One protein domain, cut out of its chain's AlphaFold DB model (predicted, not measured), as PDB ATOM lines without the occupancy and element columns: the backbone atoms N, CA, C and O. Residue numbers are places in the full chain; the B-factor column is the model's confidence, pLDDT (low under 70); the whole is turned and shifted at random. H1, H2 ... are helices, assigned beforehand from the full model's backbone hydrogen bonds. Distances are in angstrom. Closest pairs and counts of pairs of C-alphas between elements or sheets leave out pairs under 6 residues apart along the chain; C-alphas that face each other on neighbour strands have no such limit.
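This is residues 313 to 378 of the 412 residues of an uncharacterized protein of Spirochaetes bacterium (UniProt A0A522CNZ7). One long helix, H1, makes the longest axis, and two shorter helices pack on its later part: H2 folds back along it, and H3 turns again to run the same way as H1. The first ten residues of H1, 313 to 322, stick out as a free arm, while the rest makes a small three-helix body. The printed part has 66 residues with three named helices, in the order H1, H2, H3, and no named strand; its class is all helix. The whole is loose, with a radius of gyration of the C-alphas of 13.5 A, and spans 45 by 23 by 15 A.

H1, residues 313 to 342, touches both H2, residues 349 to 357, and H3, residues 360 to 377. H1 and H2 form a helical hairpin, with a shallow tilt of 27 degrees, opposite ways. H1 touches H2 with residues 331 to 335 alone, and their closest C-alphas are those of Arg 331 and Ala 356, 5.7 A apart. H1 touches H3 with residues 327 to 341 alone, with 32 pairs of C-alphas within 8 A. The closest of these are the C-alphas of Ala 334 and Arg 367, 3.8 A apart, and the two helices stand at a shallow tilt of 29 degrees, running the same way. H2 and H3 are close but not clearly touching, and their closest C-alphas, those of Ile 355 and Ala 363, are 6.4 A apart. They stand at a steep tilt of 50 degrees and run opposite ways. In H1, H2 and H3 every O i to N i+4 pair is within hydrogen-bond range.

H1 begins at C-alpha 313 at (20.247, -65.821, -50.296) and ends at C-alpha 342 at (3.670, -28.411, -37.798), 42.8 A from first to last C-alpha. H2, residues 349 to 357, measures 12.3 A from first to last C-alpha. H3, residues 360 to 377, measures 25.5 A and ends at C-alpha 377 at (2.436, -23.470, -45.400).

The two C-alphas farthest apart, those of Ala 313 and Lys 377, are 46.2 A apart. Without residues 313 to 322, which stand free, the other 56 residues span 31 by 22 by 14 A, with a radius of gyration of 10.5 A. The printed part has no cut. The link from H1 to H2 has 6 residues and is short, the link from H2 to H3 has 2 and is tight, and neither is long. The mean pLDDT of the printed part is 83.2; residues 313 to 316 and 344 to 346 are under 70.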
ATOM      1  N   ALA A 313      20.330 -66.267 -51.691       57.00
ATOM      2  CA  ALA A 313      20.247 -65.821 -50.296       57.00
ATOM      3  C   ALA A 313      21.051 -64.529 -50.022       57.00
ATOM      4  O   ALA A 313      20.610 -63.679 -49.248       57.00
ATOM      5  N   GLU A 314      22.203 -64.335 -50.668       63.75
ATOM      6  CA  GLU A 314      23.000 -63.102 -50.575       63.75
ATOM      7  C   GLU A 314      22.351 -61.928 -51.318       63.75
ATOM      8  O   GLU A 314      22.236 -60.831 -50.767       63.75
ATOM      9  N   ASN A 315      21.826 -62.169 -52.520       63.41
ATOM     10  CA  ASN A 315      21.025 -61.187 -53.249       63.41
ATOM     11  C   ASN A 315      19.760 -60.804 -52.468       63.41
ATOM     12  O   ASN A 315      19.369 -59.637 -52.470       63.41
ATOM     13  N   LEU A 316      19.149 -61.747 -51.742       64.19
ATOM     14  CA  LEU A 316      18.025 -61.479 -50.842       64.19
ATOM     15  C   LEU A 316      18.434 -60.592 -49.660       64.19
ATOM     16  O   LEU A 316      17.698 -59.661 -49.345       64.19
ATOM     17  N   LYS A 317      19.613 -60.799 -49.051       70.44
ATOM     18  CA  LYS A 317      20.137 -59.889 -48.010       70.44
ATOM     19  C   LYS A 317      20.334 -58.473 -48.546       70.44
ATOM     20  O   LYS A 317      19.944 -57.517 -47.883       70.44
ATOM     21  N   SER A 318      20.891 -58.341 -49.751       70.81
ATOM     22  CA  SER A 318      21.076 -57.041 -50.407       70.81
ATOM     23  C   SER A 318      19.737 -56.354 -50.708       70.81
ATOM     24  O   SER A 318      19.546 -55.185 -50.379       70.81
ATOM     25  N   ARG A 319      18.753 -57.089 -51.248       71.69
ATOM     26  CA  ARG A 319      17.404 -56.565 -51.525       71.69
ATOM     27  C   ARG A 319      16.633 -56.193 -50.260       71.69
ATOM     28  O   ARG A 319      15.970 -55.162 -50.258       71.69
ATOM     29  N   ALA A 320      16.737 -56.990 -49.199       74.62
ATOM     30  CA  ALA A 320      16.144 -56.676 -47.902       74.62
ATOM     31  C   ALA A 320      16.766 -55.405 -47.307       74.62
ATOM     32  O   ALA A 320      16.033 -54.498 -46.925       74.62
ATOM     33  N   ALA A 321      18.098 -55.276 -47.350       78.00
ATOM     34  CA  ALA A 321      18.793 -54.070 -46.903       78.00
ATOM     35  C   ALA A 321      18.401 -52.823 -47.717       78.00
ATOM     36  O   ALA A 321      18.226 -51.750 -47.145       78.00
ATOM     37  N   MET A 322      18.211 -52.953 -49.038       76.50
ATOM     38  CA  MET A 322      17.676 -51.867 -49.874       76.50
ATOM     39  C   MET A 322      16.239 -51.493 -49.484       76.50
ATOM     40  O   MET A 322      15.906 -50.312 -49.461       76.50
ATOM     41  N   GLY A 323      15.398 -52.478 -49.150       82.50
ATOM     42  CA  GLY A 323      14.042 -52.247 -48.643       82.50
ATOM     43  C   GLY A 323      14.030 -51.514 -47.300       82.50
ATOM     44  O   GLY A 323      13.299 -50.536 -47.149       82.50
ATOM     45  N   ASP A 324      14.884 -51.926 -46.361       84.38
ATOM     46  CA  ASP A 324      15.048 -51.270 -45.058       84.38
ATOM     47  C   ASP A 324      15.567 -49.834 -45.212       84.38
ATOM     48  O   ASP A 324      15.062 -48.918 -44.558       84.38
ATOM     49  N   ALA A 325      16.530 -49.617 -46.114       86.56
ATOM     50  CA  ALA A 325      17.058 -48.292 -46.427       86.56
ATOM     51  C   ALA A 325      15.985 -47.383 -47.043       86.56
ATOM     52  O   ALA A 325      15.834 -46.240 -46.614       86.56
ATOM     53  N   HIS A 326      15.193 -47.895 -47.991       88.25
ATOM     54  CA  HIS A 326      14.095 -47.138 -48.589       88.25
ATOM     55  C   HIS A 326      13.008 -46.798 -47.561       88.25
ATOM     56  O   HIS A 326      12.533 -45.665 -47.503       88.25
ATOM     57  N   LEU A 327      12.638 -47.750 -46.701       90.62
ATOM     58  CA  LEU A 327      11.689 -47.509 -45.617       90.62
ATOM     59  C   LEU A 327      12.202 -46.433 -44.648       90.62
ATOM     60  O   LEU A 327      11.434 -45.560 -44.239       90.62
ATOM     61  N   ALA A 328      13.488 -46.475 -44.292       90.25
ATOM     62  CA  ALA A 328      14.113 -45.463 -43.449       90.25
ATOM     63  C   ALA A 328      14.087 -44.075 -44.106       90.25
ATOM     64  O   ALA A 328      13.681 -43.114 -43.453       90.25
ATOM     65  N   GLU A 329      14.429 -43.979 -45.394       90.62
ATOM     66  CA  GLU A 329      14.390 -42.731 -46.167       90.62
ATOM     67  C   GLU A 329      12.975 -42.138 -46.209       90.62
ATOM     68  O   GLU A 329      12.779 -40.964 -45.899       90.62
ATOM     69  N   VAL A 330      11.960 -42.956 -46.510       89.12
ATOM     70  CA  VAL A 330      10.559 -42.504 -46.560       89.12
ATOM     71  C   VAL A 330      10.082 -42.009 -45.189       89.12
ATOM     72  O   VAL A 330       9.401 -40.983 -45.109       89.12
ATOM     73  N   ARG A 331      10.458 -42.694 -44.100       92.50
ATOM     74  CA  ARG A 331      10.146 -42.265 -42.725       92.50
ATOM     75  C   ARG A 331      10.868 -40.968 -42.351       92.50
ATOM     76  O   ARG A 331      10.267 -40.105 -41.710       92.50
ATOM     77  N   GLU A 332      12.130 -40.808 -42.745       91.38
ATOM     78  CA  GLU A 332      12.901 -39.585 -42.505       91.38
ATOM     79  C   GLU A 332      12.294 -38.392 -43.252       91.38
ATOM     80  O   GLU A 332      12.078 -37.331 -42.658       91.38
ATOM     81  N   ASP A 333      11.933 -38.585 -44.519       88.75
ATOM     82  CA  ASP A 333      11.233 -37.592 -45.327       88.75
ATOM     83  C   ASP A 333       9.899 -37.191 -44.686       88.75
ATOM     84  O   ASP A 333       9.614 -35.999 -44.533       88.75
ATOM     85  N   ALA A 334       9.096 -38.168 -44.250       90.00
ATOM     86  CA  ALA A 334       7.841 -37.910 -43.551       90.00
ATOM     87  C   ALA A 334       8.053 -37.084 -42.274       90.00
ATOM     88  O   ALA A 334       7.362 -36.085 -42.063       90.00
ATOM     89  N   LEU A 335       9.051 -37.428 -41.452       89.81
ATOM     90  CA  LEU A 335       9.403 -36.668 -40.249       89.81
ATOM     91  C   LEU A 335       9.875 -35.250 -40.573       89.81
ATOM     92  O   LEU A 335       9.525 -34.300 -39.867       89.81
ATOM     93  N   LYS A 336      10.673 -35.084 -41.627       89.06
ATOM     94  CA  LYS A 336      11.180 -33.783 -42.071       89.06
ATOM     95  C   LYS A 336      10.041 -32.874 -42.520       89.06
ATOM     96  O   LYS A 336       9.990 -31.718 -42.098       89.06
ATOM     97  N   PHE A 337       9.112 -33.389 -43.325       88.38
ATOM     98  CA  PHE A 337       7.938 -32.625 -43.737       88.38
ATOM     99  C   PHE A 337       7.001 -32.339 -42.564       88.38
ATOM    100  O   PHE A 337       6.514 -31.218 -42.457       88.38
ATOM    101  N   ALA A 338       6.812 -33.286 -41.642       87.44
ATOM    102  CA  ALA A 338       5.986 -33.075 -40.457       87.44
ATOM    103  C   ALA A 338       6.551 -31.964 -39.557       87.44
ATOM    104  O   ALA A 338       5.815 -31.067 -39.146       87.44
ATOM    105  N   LYS A 339       7.871 -31.955 -39.319       88.06
ATOM    106  CA  LYS A 339       8.557 -30.877 -38.581       88.06
ATOM    107  C   LYS A 339       8.412 -29.525 -39.273       88.06
ATOM    108  O   LYS A 339       8.203 -28.522 -38.599       88.06
ATOM    109  N   LEU A 340       8.519 -29.497 -40.601       85.44
ATOM    110  CA  LEU A 340       8.369 -28.271 -41.379       85.44
ATOM    111  C   LEU A 340       6.924 -27.753 -41.349       85.44
ATOM    112  O   LEU A 340       6.720 -26.561 -41.174       85.44
ATOM    113  N   ALA A 341       5.930 -28.629 -41.499       85.31
ATOM    114  CA  ALA A 341       4.520 -28.254 -41.555       85.31
ATOM    115  C   ALA A 341       3.943 -27.868 -40.184       85.31
ATOM    116  O   ALA A 341       3.189 -26.899 -40.083       85.31
ATOM    117  N   GLU A 342       4.255 -28.619 -39.130       82.56
ATOM    118  CA  GLU A 342       3.670 -28.411 -37.798       82.56
ATOM    119  C   GLU A 342       4.542 -27.534 -36.891       82.56
ATOM    120  O   GLU A 342       4.037 -26.918 -35.952       82.56
ATOM    121  N   GLY A 343       5.832 -27.402 -37.209       74.62
ATOM    122  CA  GLY A 343       6.823 -26.754 -36.360       74.62
ATOM    123  C   GLY A 343       7.396 -27.730 -35.333       74.62
ATOM    124  O   GLY A 343       6.679 -28.526 -34.725       74.62
ATOM    125  N   SER A 344       8.710 -27.652 -35.119       66.88
ATOM    126  CA  SER A 344       9.484 -28.578 -34.278       66.88
ATOM    127  C   SER A 344       8.949 -28.728 -32.850       66.88
ATOM    128  O   SER A 344       9.121 -29.778 -32.245       66.88
ATOM    129  N   GLU A 345       8.296 -27.690 -32.323       64.38
ATOM    130  CA  GLU A 345       7.750 -27.639 -30.960       64.38
ATOM    131  C   GLU A 345       6.356 -28.275 -30.832       64.38
ATOM    132  O   GLU A 345       5.950 -28.644 -29.733       64.38
ATOM    133  N   LYS A 346       5.613 -28.418 -31.941       64.12
ATOM    134  CA  LYS A 346       4.256 -29.000 -31.962       64.12
ATOM    135  C   LYS A 346       4.227 -30.458 -32.412       64.12
ATOM    136  O   LYS A 346       3.200 -31.119 -32.259       64.12
ATOM    137  N   LEU A 347       5.332 -30.975 -32.954       73.25
ATOM    138  CA  LEU A 347       5.464 -32.398 -33.240       73.25
ATOM    139  C   LEU A 347       5.584 -33.151 -31.910       73.25
ATOM    140  O   LEU A 347       6.657 -33.214 -31.313       73.25
ATOM    141  N   THR A 348       4.473 -33.699 -31.420       74.50
ATOM    142  CA  THR A 348       4.488 -34.473 -30.176       74.50
ATOM    143  C   THR A 348       5.422 -35.673 -30.319       74.50
ATOM    144  O   THR A 348       5.501 -36.306 -31.374       74.50
ATOM    145  N   GLU A 349       6.127 -36.020 -29.241       76.31
ATOM    146  CA  GLU A 349       7.037 -37.173 -29.223       76.31
ATOM    147  C   GLU A 349       6.319 -38.472 -29.641       76.31
ATOM    148  O   GLU A 349       6.895 -39.327 -30.314       76.31
ATOM    149  N   ALA A 350       5.027 -38.580 -29.309       77.56
ATOM    150  CA  ALA A 350       4.156 -39.672 -29.730       77.56
ATOM    151  C   ALA A 350       4.000 -39.741 -31.258       77.56
ATOM    152  O   ALA A 350       4.204 -40.801 -31.839       77.56
ATOM    153  N   LEU A 351       3.706 -38.618 -31.920       81.00
ATOM    154  CA  LEU A 351       3.558 -38.565 -33.376       81.00
ATOM    155  C   LEU A 351       4.883 -38.860 -34.095       81.00
ATOM    156  O   LEU A 351       4.901 -39.591 -35.083       81.00
ATOM    157  N   GLY A 352       6.003 -38.357 -33.563       83.31
ATOM    158  CA  GLY A 352       7.336 -38.669 -34.083       83.31
ATOM    159  C   GLY A 352       7.664 -40.165 -34.018       83.31
ATOM    160  O   GLY A 352       8.183 -40.725 -34.983       83.31
ATOM    161  N   LYS A 353       7.303 -40.838 -32.918       86.50
ATOM    162  CA  LYS A 353       7.465 -42.295 -32.770       86.50
ATOM    163  C   LYS A 353       6.538 -43.082 -33.698       86.50
ATOM    164  O   LYS A 353       6.982 -44.068 -34.277       86.50
ATOM    165  N   THR A 354       5.297 -42.631 -33.888       90.31
ATOM    166  CA  THR A 354       4.350 -43.261 -34.822       90.31
ATOM    167  C   THR A 354       4.880 -43.244 -36.253       90.31
ATOM    168  O   THR A 354       4.881 -44.280 -36.910       90.31
ATOM    169  N   ILE A 355       5.401 -42.106 -36.723       88.75
ATOM    170  CA  ILE A 355       5.967 -41.994 -38.077       88.75
ATOM    171  C   ILE A 355       7.245 -42.841 -38.202       88.75
ATOM    172  O   ILE A 355       7.420 -43.549 -39.191       88.75
ATOM    173  N   ALA A 356       8.117 -42.835 -37.188       87.50
ATOM    174  CA  ALA A 356       9.352 -43.625 -37.198       87.50
ATOM    175  C   ALA A 356       9.114 -45.151 -37.178       87.50
ATOM    176  O   ALA A 356       9.953 -45.907 -37.664       87.50
ATOM    177  N   GLY A 357       7.985 -45.607 -36.625       89.75
ATOM    178  CA  GLY A 357       7.595 -47.019 -36.577       89.75
ATOM    179  C   GLY A 357       6.666 -47.476 -37.707       89.75
ATOM    180  O   GLY A 357       6.367 -48.665 -37.792       89.75
ATOM    181  N   ALA A 358       6.207 -46.565 -38.569       90.94
ATOM    182  CA  ALA A 358       5.163 -46.821 -39.564       90.94
ATOM    183  C   ALA A 358       5.561 -47.879 -40.605       90.94
ATOM    184  O   ALA A 358       6.716 -47.918 -41.030       90.94
ATOM    185  N   SER A 359       4.620 -48.713 -41.060       92.62
ATOM    186  CA  SER A 359       4.844 -49.614 -42.204       92.62
ATOM    187  C   SER A 359       5.228 -48.820 -43.467       92.62
ATOM    188  O   SER A 359       5.039 -47.608 -43.500       92.62
ATOM    189  N   LEU A 360       5.755 -49.459 -44.521       88.25
ATOM    190  CA  LEU A 360       6.097 -48.736 -45.759       88.25
ATOM    191  C   LEU A 360       4.885 -48.006 -46.352       88.25
ATOM    192  O   LEU A 360       4.998 -46.846 -46.739       88.25
ATOM    193  N   GLU A 361       3.729 -48.666 -46.376       90.88
ATOM    194  CA  GLU A 361       2.490 -48.083 -46.890       90.88
ATOM    195  C   GLU A 361       2.072 -46.850 -46.076       90.88
ATOM    196  O   GLU A 361       1.769 -45.797 -46.640       90.88
ATOM    197  N   ASP A 362       2.119 -46.947 -44.747       91.19
ATOM    198  CA  ASP A 362       1.759 -45.839 -43.863       91.19
ATOM    199  C   ASP A 362       2.797 -44.712 -43.908       91.19
ATOM    200  O   ASP A 362       2.438 -43.537 -43.917       91.19
ATOM    201  N   ALA A 363       4.087 -45.044 -43.998       90.69
ATOM    202  CA  ALA A 363       5.170 -44.073 -44.114       90.69
ATOM    203  C   ALA A 363       5.052 -43.250 -45.406       90.69
ATOM    204  O   ALA A 363       5.256 -42.037 -45.373       90.69
ATOM    205  N   VAL A 364       4.662 -43.878 -46.525       89.25
ATOM    206  CA  VAL A 364       4.363 -43.178 -47.785       89.25
ATOM    207  C   VAL A 364       3.174 -42.229 -47.615       89.25
ATOM    208  O   VAL A 364       3.283 -41.059 -47.980       89.25
ATOM    209  N   LYS A 365       2.075 -42.688 -46.998       92.06
ATOM    210  CA  LYS A 365       0.900 -41.837 -46.724       92.06
ATOM    211  C   LYS A 365       1.272 -40.628 -45.863       92.06
ATOM    212  O   LYS A 365       0.947 -39.499 -46.228       92.06
ATOM    213  N   PHE A 366       2.013 -40.841 -44.774       91.44
ATOM    214  CA  PHE A 366       2.494 -39.757 -43.915       91.44
ATOM    215  C   PHE A 366       3.397 -38.784 -44.674       91.44
ATOM    216  O   PHE A 366       3.228 -37.570 -44.553       91.44
ATOM    217  N   ARG A 367       4.343 -39.292 -45.474       92.50
ATOM    218  CA  ARG A 367       5.233 -38.458 -46.287       92.50
ATOM    219  C   ARG A 367       4.438 -37.529 -47.192       92.50
ATOM    220  O   ARG A 367       4.719 -36.333 -47.212       92.50
ATOM    221  N   ASP A 368       3.476 -38.070 -47.928       89.44
ATOM    222  CA  ASP A 368       2.737 -37.317 -48.937       89.44
ATOM    223  C   ASP A 368       1.776 -36.307 -48.291       89.44
ATOM    224  O   ASP A 368       1.730 -35.149 -48.712       89.44
ATOM    225  N   GLU A 369       1.104 -36.684 -47.198       90.06
ATOM    226  CA  GLU A 369       0.238 -35.780 -46.434       90.06
ATOM    227  C   GLU A 369       1.022 -34.591 -45.852       90.06
ATOM    228  O   GLU A 369       0.647 -33.428 -46.036       90.06
ATOM    229  N   TYR A 370       2.137 -34.852 -45.161       90.06
ATOM    230  CA  TYR A 370       2.932 -33.779 -44.566       90.06
ATOM    231  C   TYR A 370       3.678 -32.955 -45.612       90.06
ATOM    232  O   TYR A 370       3.864 -31.753 -45.410       90.06
ATOM    233  N   ARG A 371       4.075 -33.555 -46.741       86.69
ATOM    234  CA  ARG A 371       4.642 -32.817 -47.875       86.69
ATOM    235  C   ARG A 371       3.639 -31.799 -48.408       86.69
ATOM    236  O   ARG A 371       4.013 -30.637 -48.546       86.69
ATOM    237  N   ALA A 372       2.385 -32.197 -48.630       85.12
ATOM    238  CA  ALA A 372       1.332 -31.291 -49.086       85.12
ATOM    239  C   ALA A 372       1.112 -30.130 -48.098       85.12
ATOM    240  O   ALA A 372       1.153 -28.962 -48.487       85.12
ATOM    241  N   LYS A 373       1.008 -30.428 -46.794       87.25
ATOM    242  CA  LYS A 373       0.893 -29.394 -45.745       87.25
ATOM    243  C   LYS A 373       2.101 -28.452 -45.712       87.25
ATOM    244  O   LYS A 373       1.953 -27.249 -45.496       87.25
ATOM    245  N   ALA A 374       3.310 -28.976 -45.913       85.94
ATOM    246  CA  ALA A 374       4.532 -28.179 -45.954       85.94
ATOM    247  C   ALA A 374       4.631 -27.311 -47.220       85.94
ATOM    248  O   ALA A 374       5.226 -26.235 -47.179       85.94
ATOM    249  N   GLU A 375       4.086 -27.754 -48.353       84.12
ATOM    250  CA  GLU A 375       3.990 -26.953 -49.580       84.12
ATOM    251  C   GLU A 375       2.972 -25.820 -49.450       84.12
ATOM    252  O   GLU A 375       3.267 -24.701 -49.867       84.12
ATOM    253  N   GLU A 376       1.832 -26.072 -48.806       84.12
ATOM    254  CA  GLU A 376       0.820 -25.053 -48.524       84.12
ATOM    255  C   GLU A 376       1.355 -23.971 -47.573       84.12
ATOM    256  O   GLU A 376       1.304 -22.777 -47.878       84.12
ATOM    257  N   LYS A 377       1.931 -24.387 -46.436       83.31
ATOM    258  CA  LYS A 377       2.436 -23.470 -45.400       83.31
ATOM    259  C   LYS A 377       3.751 -22.791 -45.800       83.31
ATOM    260  O   LYS A 377       3.966 -21.621 -45.486       83.31
ATOM    261  N   PHE A 378       4.633 -23.508 -46.498       83.00
ATOM    262  CA  PHE A 378       5.979 -23.049 -46.857       83.00
ATOM    263  C   PHE A 378       6.309 -23.386 -48.316       83.00
ATOM    264  O   PHE A 378       7.167 -24.238 -48.569       83.00
TER     265      PHE A 378